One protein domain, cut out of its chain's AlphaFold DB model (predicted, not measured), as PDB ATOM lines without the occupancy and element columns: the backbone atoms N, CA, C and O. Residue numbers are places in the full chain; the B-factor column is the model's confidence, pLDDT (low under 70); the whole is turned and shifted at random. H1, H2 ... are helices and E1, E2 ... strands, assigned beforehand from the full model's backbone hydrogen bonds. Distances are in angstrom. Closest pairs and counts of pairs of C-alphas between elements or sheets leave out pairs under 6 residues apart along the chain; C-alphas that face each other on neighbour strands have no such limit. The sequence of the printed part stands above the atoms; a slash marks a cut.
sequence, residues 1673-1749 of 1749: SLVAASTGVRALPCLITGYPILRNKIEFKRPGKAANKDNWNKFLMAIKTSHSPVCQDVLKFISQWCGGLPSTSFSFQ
ATOM      1  N   SER A1673      52.303  20.013 -15.100       91.45
ATOM      2  CA  SER A1673      53.747  19.851 -15.040       91.45
ATOM      3  C   SER A1673      54.377  20.727 -13.965       91.45
ATOM      4  O   SER A1673      54.105  21.925 -13.860       91.45
ATOM      5  N   LEU A1674      55.244  20.159 -13.128       90.93
ATOM      6  CA  LEU A1674      55.983  20.935 -12.130       90.93
ATOM      7  C   LEU A1674      57.098  21.746 -12.771       90.93
ATOM      8  O   LEU A1674      57.414  22.823 -12.266       90.93
ATOM      9  N   VAL A1675      57.679  21.248 -13.858       89.70
ATOM     10  CA  VAL A1675      58.834  21.849 -14.521       89.70
ATOM     11  C   VAL A1675      58.377  22.522 -15.804       89.70
ATOM     12  O   VAL A1675      57.795  21.890 -16.673       89.70
ATOM     13  N   ALA A1676      58.664  23.811 -15.944       85.59
ATOM     14  CA  ALA A1676      58.510  24.476 -17.231       85.59
ATOM     15  C   ALA A1676      59.765  24.220 -18.078       85.59
ATOM     16  O   ALA A1676      60.798  24.837 -17.816       85.59
ATOM     17  N   ALA A1677      59.691  23.329 -19.072       80.01
ATOM     18  CA  ALA A1677      60.839  22.918 -19.895       80.01
ATOM     19  C   ALA A1677      61.601  24.106 -20.518       80.01
ATOM     20  O   ALA A1677      62.828  24.128 -20.523       80.01
ATOM     21  N   SER A1678      60.876  25.149 -20.931       80.59
ATOM     22  CA  SER A1678      61.432  26.374 -21.522       80.59
ATOM     23  C   SER A1678      62.300  27.212 -20.574       80.59
ATOM     24  O   SER A1678      63.163  27.957 -21.032       80.59
ATOM     25  N   THR A1679      62.081  27.123 -19.258       82.09
ATOM     26  CA  THR A1679      62.778  27.955 -18.255       82.09
ATOM     27  C   THR A1679      63.553  27.145 -17.217       82.09
ATOM     28  O   THR A1679      64.349  27.711 -16.471       82.09
ATOM     29  N   GLY A1680      63.301  25.837 -17.115       81.52
ATOM     30  CA  GLY A1680      63.813  24.966 -16.055       81.52
ATOM     31  C   GLY A1680      63.211  25.231 -14.667       81.52
ATOM     32  O   GLY A1680      63.600  24.580 -13.696       81.52
ATOM     33  N   VAL A1681      62.266  26.171 -14.532       82.32
ATOM     34  CA  VAL A1681      61.685  26.544 -13.235       82.32
ATOM     35  C   VAL A1681      60.769  25.430 -12.730       82.32
ATOM     36  O   VAL A1681      59.777  25.080 -13.374       82.32
ATOM     37  N   ARG A1682      61.086  24.901 -11.542       87.63
ATOM     38  CA  ARG A1682      60.328  23.843 -10.866       87.63
ATOM     39  C   ARG A1682      59.426  24.421  -9.776       87.63
ATOM     40  O   ARG A1682      59.906  24.972  -8.788       87.63
ATOM     41  N   ALA A1683      58.117  24.274  -9.948       87.72
ATOM     42  CA  ALA A1683      57.113  24.658  -8.962       87.72
ATOM     43  C   ALA A1683      56.934  23.579  -7.880       87.72
ATOM     44  O   ALA A1683      57.206  22.395  -8.099       87.72
ATOM     45  N   LEU A1684      56.438  23.983  -6.707       89.56
ATOM     46  CA  LEU A1684      56.085  23.045  -5.641       89.56
ATOM     47  C   LEU A1684      54.787  22.298  -5.995       89.56
ATOM     48  O   LEU A1684      53.818  22.947  -6.406       89.56
ATOM     49  N   PRO A1685      54.728  20.969  -5.802       92.08
ATOM     50  CA  PRO A1685      53.499  20.210  -5.973       92.08
ATOM     51  C   PRO A1685      52.511  20.495  -4.838       92.08
ATOM     52  O   PRO A1685      52.866  20.500  -3.658       92.08
ATOM     53  N   CYS A1686      51.246  20.694  -5.193       93.08
ATOM     54  CA  CYS A1686      50.148  20.836  -4.246       93.08
ATOM     55  C   CYS A1686      49.841  19.506  -3.556       93.08
ATOM     56  O   CYS A1686      49.506  18.531  -4.218       93.08
ATOM     57  N   LEU A1687      49.835  19.478  -2.223       91.28
ATOM     58  CA  LEU A1687      49.564  18.250  -1.459       91.28
ATOM     59  C   LEU A1687      48.171  17.635  -1.684       91.28
ATOM     60  O   LEU A1687      47.987  16.457  -1.398       91.28
ATOM     61  N   ILE A1688      47.198  18.416  -2.162       91.87
ATOM     62  CA  ILE A1688      45.820  17.948  -2.402       91.87
ATOM     63  C   ILE A1688      45.591  17.536  -3.857       91.87
ATOM     64  O   ILE A1688      44.723  16.716  -4.117       91.87
ATOM     65  N   THR A1689      46.321  18.113  -4.812       92.41
ATOM     66  CA  THR A1689      46.038  17.921  -6.247       92.41
ATOM     67  C   THR A1689      47.237  17.447  -7.058       92.41
ATOM     68  O   THR A1689      47.083  17.188  -8.240       92.41
ATOM     69  N   GLY A1690      48.444  17.445  -6.495       92.72
ATOM     70  CA  GLY A1690      49.712  17.176  -7.178       92.72
ATOM     71  C   GLY A1690      50.167  18.247  -8.181       92.72
ATOM     72  O   GLY A1690      51.359  18.341  -8.473       92.72
ATOM     73  N   TYR A1691      49.259  19.086  -8.673       93.31
ATOM     74  CA  TYR A1691      49.523  20.183  -9.610       93.31
ATOM     75  C   TYR A1691      50.498  21.250  -9.067       93.31
ATOM     76  O   TYR A1691      50.610  21.410  -7.847       93.31
ATOM     77  N   PRO A1692      51.167  22.013  -9.950       92.19
ATOM     78  CA  PRO A1692      52.064  23.104  -9.576       92.19
ATOM     79  C   PRO A1692      51.331  24.241  -8.849       92.19
ATOM     80  O   PRO A1692      50.244  24.673  -9.239       92.19
ATOM     81  N   ILE A1693      51.941  24.775  -7.791       90.39
ATOM     82  CA  ILE A1693      51.440  25.968  -7.096       90.39
ATOM     83  C   ILE A1693      52.097  27.215  -7.696       90.39
ATOM     84  O   ILE A1693      53.246  27.520  -7.388       90.39
ATOM     85  N   LEU A1694      51.347  27.950  -8.523       87.57
ATOM     86  CA  LEU A1694      51.825  29.182  -9.173       87.57
ATOM     87  C   LEU A1694      51.427  30.458  -8.421       87.57
ATOM     88  O   LEU A1694      52.182  31.425  -8.379       87.57
ATOM     89  N   ARG A1695      50.235  30.463  -7.817       83.61
ATOM     90  CA  ARG A1695      49.646  31.597  -7.084       83.61
ATOM     91  C   ARG A1695      48.933  31.091  -5.827       83.61
ATOM     92  O   ARG A1695      48.644  29.901  -5.717       83.61
ATOM     93  N   ASN A1696      48.649  31.994  -4.885       84.60
ATOM     94  CA  ASN A1696      47.871  31.719  -3.669       84.60
ATOM     95  C   ASN A1696      48.364  30.481  -2.882       84.60
ATOM     96  O   ASN A1696      47.585  29.577  -2.575       84.60
ATOM     97  N   LYS A1697      49.668  30.418  -2.568       86.57
ATOM     98  CA  LYS A1697      50.255  29.299  -1.814       86.57
ATOM     99  C   LYS A1697      49.903  29.359  -0.324       86.57
ATOM    100  O   LYS A1697      49.976  30.419   0.294       86.57
ATOM    101  N   ILE A1698      49.584  28.207   0.252       85.59
ATOM    102  CA  ILE A1698      49.560  27.969   1.696       85.59
ATOM    103  C   ILE A1698      50.764  27.088   2.015       85.59
ATOM    104  O   ILE A1698      50.806  25.936   1.587       85.59
ATOM    105  N   GLU A1699      51.738  27.624   2.743       84.71
ATOM    106  CA  GLU A1699      52.893  26.857   3.216       84.71
ATOM    107  C   GLU A1699      52.625  26.264   4.597       84.71
ATOM    108  O   GLU A1699      52.045  26.908   5.474       84.71
ATOM    109  N   PHE A1700      53.051  25.016   4.776       87.14
ATOM    110  CA  PHE A1700      52.990  24.326   6.057       87.14
ATOM    111  C   PHE A1700      54.313  24.482   6.817       87.14
ATOM    112  O   PHE A1700      55.312  24.956   6.281       87.14
ATOM    113  N   LYS A1701      54.328  24.070   8.091       82.30
ATOM    114  CA  LYS A1701      55.496  24.222   8.972       82.30
ATOM    115  C   LYS A1701      56.737  23.479   8.474       82.30
ATOM    116  O   LYS A1701      57.844  23.985   8.640       82.30
ATOM    117  N   ARG A1702      56.579  22.281   7.900       81.85
ATOM    118  CA  ARG A1702      57.705  21.560   7.290       81.85
ATOM    119  C   ARG A1702      58.038  22.151   5.907       81.85
ATOM    120  O   ARG A1702      57.135  22.292   5.084       81.85
ATOM    121  N   PRO A1703      59.317  22.464   5.626       79.26
ATOM    122  CA  PRO A1703      59.724  23.095   4.372       79.26
ATOM    123  C   PRO A1703      59.421  22.211   3.151       79.26
ATOM    124  O   PRO A1703      59.468  20.983   3.224       79.26
ATOM    125  N   GLY A1704      59.088  22.847   2.023       82.12
ATOM    126  CA  GLY A1704      58.737  22.174   0.763       82.12
ATOM    127  C   GLY A1704      57.321  21.582   0.712       82.12
ATOM    128  O   GLY A1704      56.940  20.997  -0.300       82.12
ATOM    129  N   LYS A1705      56.525  21.729   1.778       87.05
ATOM    130  CA  LYS A1705      55.133  21.272   1.850       87.05
ATOM    131  C   LYS A1705      54.193  22.463   1.689       87.05
ATOM    132  O   LYS A1705      54.203  23.380   2.510       87.05
ATOM    133  N   ALA A1706      53.378  22.449   0.637       88.85
ATOM    134  CA  ALA A1706      52.443  23.526   0.336       88.85
ATOM    135  C   ALA A1706      51.159  23.013  -0.334       88.85
ATOM    136  O   ALA A1706      51.124  21.938  -0.935       88.85
ATOM    137  N   ALA A1707      50.089  23.797  -0.238       89.43
ATOM    138  CA  ALA A1707      48.837  23.563  -0.948       89.43
ATOM    139  C   ALA A1707      48.375  24.843  -1.653       89.43
ATOM    140  O   ALA A1707      48.635  25.956  -1.193       89.43
ATOM    141  N   ASN A1708      47.669  24.691  -2.771       90.58
ATOM    142  CA  ASN A1708      46.974  25.804  -3.410       90.58
ATOM    143  C   ASN A1708      45.749  26.188  -2.558       90.58
ATOM    144  O   ASN A1708      44.938  25.319  -2.233       90.58
ATOM    145  N   LYS A1709      45.613  27.473  -2.209       87.71
ATOM    146  CA  LYS A1709      44.563  27.986  -1.314       87.71
ATOM    147  C   LYS A1709      43.147  27.658  -1.780       87.71
ATOM    148  O   LYS A1709      42.320  27.294  -0.949       87.71
ATOM    149  N   ASP A1710      42.868  27.745  -3.075       88.45
ATOM    150  CA  ASP A1710      41.518  27.548  -3.611       88.45
ATOM    151  C   ASP A1710      41.120  26.070  -3.539       88.45
ATOM    152  O   ASP A1710      40.045  25.730  -3.043       88.45
ATOM    153  N   ASN A1711      42.039  25.175  -3.918       88.92
ATOM    154  CA  ASN A1711      41.841  23.728  -3.786       88.92
ATOM    155  C   ASN A1711      41.764  23.295  -2.315       88.92
ATOM    156  O   ASN A1711      40.931  22.462  -1.962       88.92
ATOM    157  N   TRP A1712      42.592  23.884  -1.447       89.20
ATOM    158  CA  TRP A1712      42.572  23.639  -0.005       89.20
ATOM    159  C   TRP A1712      41.245  24.058   0.628       89.20
ATOM    160  O   TRP A1712      40.639  23.288   1.370       89.20
ATOM    161  N   ASN A1713      40.739  25.243   0.285       88.81
ATOM    162  CA  ASN A1713      39.446  25.724   0.761       88.81
ATOM    163  C   ASN A1713      38.293  24.864   0.235       88.81
ATOM    164  O   ASN A1713      37.389  24.542   1.004       88.81
ATOM    165  N   LYS A1714      38.344  24.445  -1.038       87.67
ATOM    166  CA  LYS A1714      37.362  23.523  -1.624       87.67
ATOM    167  C   LYS A1714      37.349  22.182  -0.886       87.67
ATOM    168  O   LYS A1714      36.278  21.692  -0.541       87.67
ATOM    169  N   PHE A1715      38.526  21.639  -0.572       88.46
ATOM    170  CA  PHE A1715      38.677  20.411   0.209       88.46
ATOM    171  C   PHE A1715      38.134  20.566   1.637       88.46
ATOM    172  O   PHE A1715      37.319  19.762   2.080       88.46
ATOM    173  N   LEU A1716      38.483  21.648   2.343       87.28
ATOM    174  CA  LEU A1716      37.959  21.935   3.684       87.28
ATOM    175  C   LEU A1716      36.440  22.139   3.704       87.28
ATOM    176  O   LEU A1716      35.770  21.671   4.626       87.28
ATOM    177  N   MET A1717      35.893  22.856   2.722       86.07
ATOM    178  CA  MET A1717      34.456  23.092   2.613       86.07
ATOM    179  C   MET A1717      33.719  21.777   2.363       86.07
ATOM    180  O   MET A1717      32.754  21.506   3.068       86.07
ATOM    181  N   ALA A1718      34.226  20.936   1.458       84.99
ATOM    182  CA  ALA A1718      33.687  19.604   1.199       84.99
ATOM    183  C   ALA A1718      33.721  18.706   2.445       84.99
ATOM    184  O   ALA A1718      32.776  17.964   2.698       84.99
ATOM    185  N   ILE A1719      34.767  18.791   3.270       83.80
ATOM    186  CA  ILE A1719      34.851  18.042   4.534       83.80
ATOM    187  C   ILE A1719      33.811  18.523   5.542       83.80
ATOM    188  O   ILE A1719      33.177  17.707   6.211       83.80
ATOM    189  N   LYS A1720      33.617  19.841   5.644       82.17
ATOM    190  CA  LYS A1720      32.610  20.433   6.534       82.17
ATOM    191  C   LYS A1720      31.181  20.106   6.101       82.17
ATOM    192  O   LYS A1720      30.335  19.960   6.970       82.17
ATOM    193  N   THR A1721      30.911  20.021   4.798       83.87
ATOM    194  CA  THR A1721      29.568  19.747   4.261       83.87
ATOM    195  C   THR A1721      29.238  18.258   4.218       83.87
ATOM    196  O   THR A1721      28.120  17.880   4.544       83.87
ATOM    197  N   SER A1722      30.187  17.408   3.815       82.35
ATOM    198  CA  SER A1722      29.960  15.961   3.669       82.35
ATOM    199  C   SER A1722      30.143  15.173   4.964       82.35
ATOM    200  O   SER A1722      29.660  14.049   5.052       82.35
ATOM    201  N   HIS A1723      30.877  15.718   5.944       82.54
ATOM    202  CA  HIS A1723      31.322  14.997   7.142       82.54
ATOM    203  C   HIS A1723      32.025  13.655   6.839       82.54
ATOM    204  O   HIS A1723      32.005  12.751   7.671       82.54
ATOM    205  N   SER A1724      32.673  13.520   5.671       84.58
ATOM    206  CA  SER A1724      33.370  12.287   5.281       84.58
ATOM    207  C   SER A1724      34.504  11.954   6.270       84.58
ATOM    208  O   SER A1724      35.458  12.736   6.379       84.58
ATOM    209  N   PRO A1725      34.446  10.808   6.980       86.68
ATOM    210  CA  PRO A1725      35.468  10.422   7.958       86.68
ATOM    211  C   PRO A1725      36.822  10.174   7.287       86.68
ATOM    212  O   PRO A1725      37.869  10.541   7.813       86.68
ATOM    213  N   VAL A1726      36.789   9.633   6.073       90.81
ATOM    214  CA  VAL A1726      37.953   9.382   5.229       90.81
ATOM    215  C   VAL A1726      38.682  10.689   4.883       90.81
ATOM    216  O   VAL A1726      39.896  10.799   5.041       90.81
ATOM    217  N   CYS A1727      37.950  11.737   4.493       87.70
ATOM    218  CA  CYS A1727      38.570  13.033   4.205       87.70
ATOM    219  C   CYS A1727      39.103  13.736   5.474       87.70
ATOM    220  O   CYS A1727      40.097  14.463   5.411       87.70
ATOM    221  N   GLN A1728      38.471  13.518   6.634       88.82
ATOM    222  CA  GLN A1728      38.994  13.994   7.921       88.82
ATOM    223  C   GLN A1728      40.305  13.295   8.298       88.82
ATOM    224  O   GLN A1728      41.213  13.951   8.812       88.82
ATOM    225  N   ASP A1729      40.434  11.998   8.011       91.21
ATOM    226  CA  ASP A1729      41.681  11.265   8.224       91.21
ATOM    227  C   ASP A1729      42.812  11.788   7.325       91.21
ATOM    228  O   ASP A1729      43.916  12.033   7.808       91.21
ATOM    229  N   VAL A1730      42.523  12.117   6.060       91.04
ATOM    230  CA  VAL A1730      43.491  12.808   5.188       91.04
ATOM    231  C   VAL A1730      43.954  14.136   5.802       91.04
ATOM    232  O   VAL A1730      45.152  14.418   5.819       91.04
ATOM    233  N   LEU A1731      43.050  14.956   6.356       88.66
ATOM    234  CA  LEU A1731      43.444  16.194   7.051       88.66
ATOM    235  C   LEU A1731      44.319  15.924   8.276       88.66
ATOM    236  O   LEU A1731      45.281  16.659   8.520       88.66
ATOM    237  N   LYS A1732      43.985  14.891   9.053       89.00
ATOM    238  CA  LYS A1732      44.751  14.479  10.229       89.00
ATOM    239  C   LYS A1732      46.160  14.043   9.829       89.00
ATOM    240  O   LYS A1732      47.125  14.518  10.431       89.00
ATOM    241  N   PHE A1733      46.284  13.243   8.775       92.75
ATOM    242  CA  PHE A1733      47.571  12.847   8.221       92.75
ATOM    243  C   PHE A1733      48.361  14.047   7.697       92.75
ATOM    244  O   PHE A1733      49.518  14.205   8.065       92.75
ATOM    245  N   ILE A1734      47.757  14.947   6.910       89.70
ATOM    246  CA  ILE A1734      48.445  16.155   6.418       89.70
ATOM    247  C   ILE A1734      48.956  17.001   7.590       89.70
ATOM    248  O   ILE A1734      50.092  17.477   7.553       89.70
ATOM    249  N   SER A1735      48.153  17.152   8.648       86.97
ATOM    250  CA  SER A1735      48.566  17.829   9.881       86.97
ATOM    251  C   SER A1735      49.800  17.164  10.497       86.97
ATOM    252  O   SER A1735      50.785  17.842  10.788       86.97
ATOM    253  N   GLN A1736      49.786  15.839  10.642       89.25
ATOM    254  CA  GLN A1736      50.896  15.081  11.215       89.25
ATOM    255  C   GLN A1736      52.150  15.135  10.329       89.25
ATOM    256  O   GLN A1736      53.236  15.466  10.804       89.25
ATOM    257  N   TRP A1737      51.995  14.882   9.031       90.08
ATOM    258  CA  TRP A1737      53.085  14.828   8.066       90.08
ATOM    259  C   TRP A1737      53.753  16.186   7.859       90.08
ATOM    260  O   TRP A1737      54.969  16.236   7.680       90.08
ATOM    261  N   CYS A1738      52.990  17.285   7.907       86.22
ATOM    262  CA  CYS A1738      53.478  18.638   7.620       86.22
ATOM    263  C   CYS A1738      53.782  19.484   8.874       86.22
ATOM    264  O   CYS A1738      54.172  20.647   8.742       86.22
ATOM    265  N   GLY A1739      53.655  18.915  10.081       81.68
ATOM    266  CA  GLY A1739      54.002  19.569  11.352       81.68
ATOM    267  C   GLY A1739      52.921  20.489  11.940       81.68
ATOM    268  O   GLY A1739      53.223  21.310  12.808       81.68
ATOM    269  N   GLY A1740      51.676  20.369  11.481       76.92
ATOM    270  CA  GLY A1740      50.503  21.119  11.928       76.92
ATOM    271  C   GLY A1740      49.791  21.844  10.785       76.92
ATOM    272  O   GLY A1740      50.413  22.253   9.804       76.92
ATOM    273  N   LEU A1741      48.474  22.019  10.925       73.07
ATOM    274  CA  LEU A1741      47.662  22.783   9.975       73.07
ATOM    275  C   LEU A1741      47.967  24.296  10.062       73.07
ATOM    276  O   LEU A1741      48.313  24.790  11.139       73.07
ATOM    277  N   PRO A1742      47.820  25.047   8.956       65.68
ATOM    278  CA  PRO A1742      47.965  26.498   8.964       65.68
ATOM    279  C   PRO A1742      46.912  27.134   9.880       65.68
ATOM    280  O   PRO A1742      45.750  26.722   9.879       65.68
ATOM    281  N   SER A1743      47.298  28.158  10.646       58.77
ATOM    282  CA  SER A1743      46.372  28.932  11.478       58.77
ATOM    283  C   SER A1743      45.338  29.623  10.586       58.77
ATOM    284  O   SER A1743      45.671  30.543   9.840       58.77
ATOM    285  N   THR A1744      44.084  29.179  10.642       51.01
ATOM    286  CA  THR A1744      42.975  29.769   9.886       51.01
ATOM    287  C   THR A1744      42.615  31.142  10.458       51.01
ATOM    288  O   THR A1744      41.728  31.250  11.301       51.01
ATOM    289  N   SER A1745      43.289  32.206  10.018       42.23
ATOM    290  CA  SER A1745      42.803  33.575  10.202       42.23
ATOM    291  C   SER A1745      41.759  33.869   9.121       42.23
ATOM    292  O   SER A1745      42.103  34.163   7.975       42.23
ATOM    293  N   PHE A1746      40.475  33.754   9.462       39.51
ATOM    294  CA  PHE A1746      39.392  34.279   8.631       39.51
ATOM    295  C   PHE A1746      39.399  35.810   8.736       39.51
ATOM    296  O   PHE A1746      38.819  36.365   9.664       39.51
ATOM    297  N   SER A1747      40.058  36.507   7.811       35.59
ATOM    298  CA  SER A1747      39.746  37.914   7.554       35.59
ATOM    299  C   SER A1747      38.641  37.952   6.502       35.59
ATOM    300  O   SER A1747      38.908  37.685   5.329       35.59
ATOM    301  N   PHE A1748      37.404  38.230   6.917       34.84
ATOM    302  CA  PHE A1748      36.374  38.685   5.984       34.84
ATOM    303  C   PHE A1748      36.846  40.033   5.419       34.84
ATOM    304  O   PHE A1748      36.946  41.005   6.167       34.84
ATOM    305  N   GLN A1749      37.203  40.056   4.136       34.09
ATOM    306  CA  GLN A1749      37.158  41.263   3.313       34.09
ATOM    307  C   GLN A1749      35.966  41.140   2.380       34.09
ATOM    308  O   GLN A1749      35.782  40.023   1.839       34.09
TER     309      GLN A1749
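This is residues 1673 to 1749 of the 1749 residues of the protein "Intraflagellar transport protein 172 homolog" of Homo sapiens (UniProt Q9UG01). Two helices of equal residue count, H1 and H2, make a V whose corner, residues 1721 to 1726, sticks out at one end of the domain, while a small two-stranded hairpin, E1 and E2, sits by the start of H1. A long stretch with no named element, residues 1673 to 1696, comes before the hairpin; near its beginning it makes a turn away from the V, of which residues 1676 to 1681 stick out, and the last residues, 1744 to 1749, stick out as a tail. The printed part has 77 residues with two named strands and two named helices, in the order E1, E2, H1, H2; the sheet, E1 - E2, is antiparallel. The class is mostly helix, though under half of the residues are in named elements. The whole is only just compact, close to loose, with a radius of gyration of the C-alphas of 13.7 A, and spans 43 by 31 by 22 A.

E1, residues 1697 to 1699, and E2, residues 1706 to 1708, form a hairpin of antiparallel neighbours, their directions 154 degrees apart. N 1698 and O 1707 are 2.8 A apart and N 1707 and O 1698 2.9 A, both within hydrogen-bond range. H1, residues 1709 to 1722, follows E2 by a tight link; the closest C-alphas of E1 and H1 are those of Ile 1698 and Lys 1709, 5.8 A apart. H2, residues 1725 to 1738, is close to H1 but not clearly touching, the closest C-alphas being those of Ile 1719 and Cys 1727, 6.2 A apart. H1 and H2 run opposite ways at a steep tilt of 37 degrees, only just beyond shallow. H2 is apart from E1 and from E2. In H1 and H2 every O i to N i+4 pair is within hydrogen-bond range. Outside the named strands, residues 1675 to 1676 pair with residues 1681 to 1682, antiparallel.

E1 begins at C-alpha 1697, (50.255, 29.299, -1.814), and measures 6.2 A from first to last C-alpha; E2 measures 7.0 A. H1 measures 19.6 A, from C-alpha 1709 at (44.563, 27.986, -1.314). H2 measures 19.8 A and ends at C-alpha 1738, (53.478, 18.638, 7.620).

The two C-alphas farthest apart are those of Ser 1678 and His 1723, 43.1 A. Without the stretches that stand free, the body of 59 residues spans 32 by 22 by 17 A. The printed part has no cut. The links from E2 to H1 and from H1 to H2 are tight, and that from E1 to E2 is short. Mean pLDDT of the printed part is 82.6; residues 1742 to 1749, which end at the chain's last residue, are under 70.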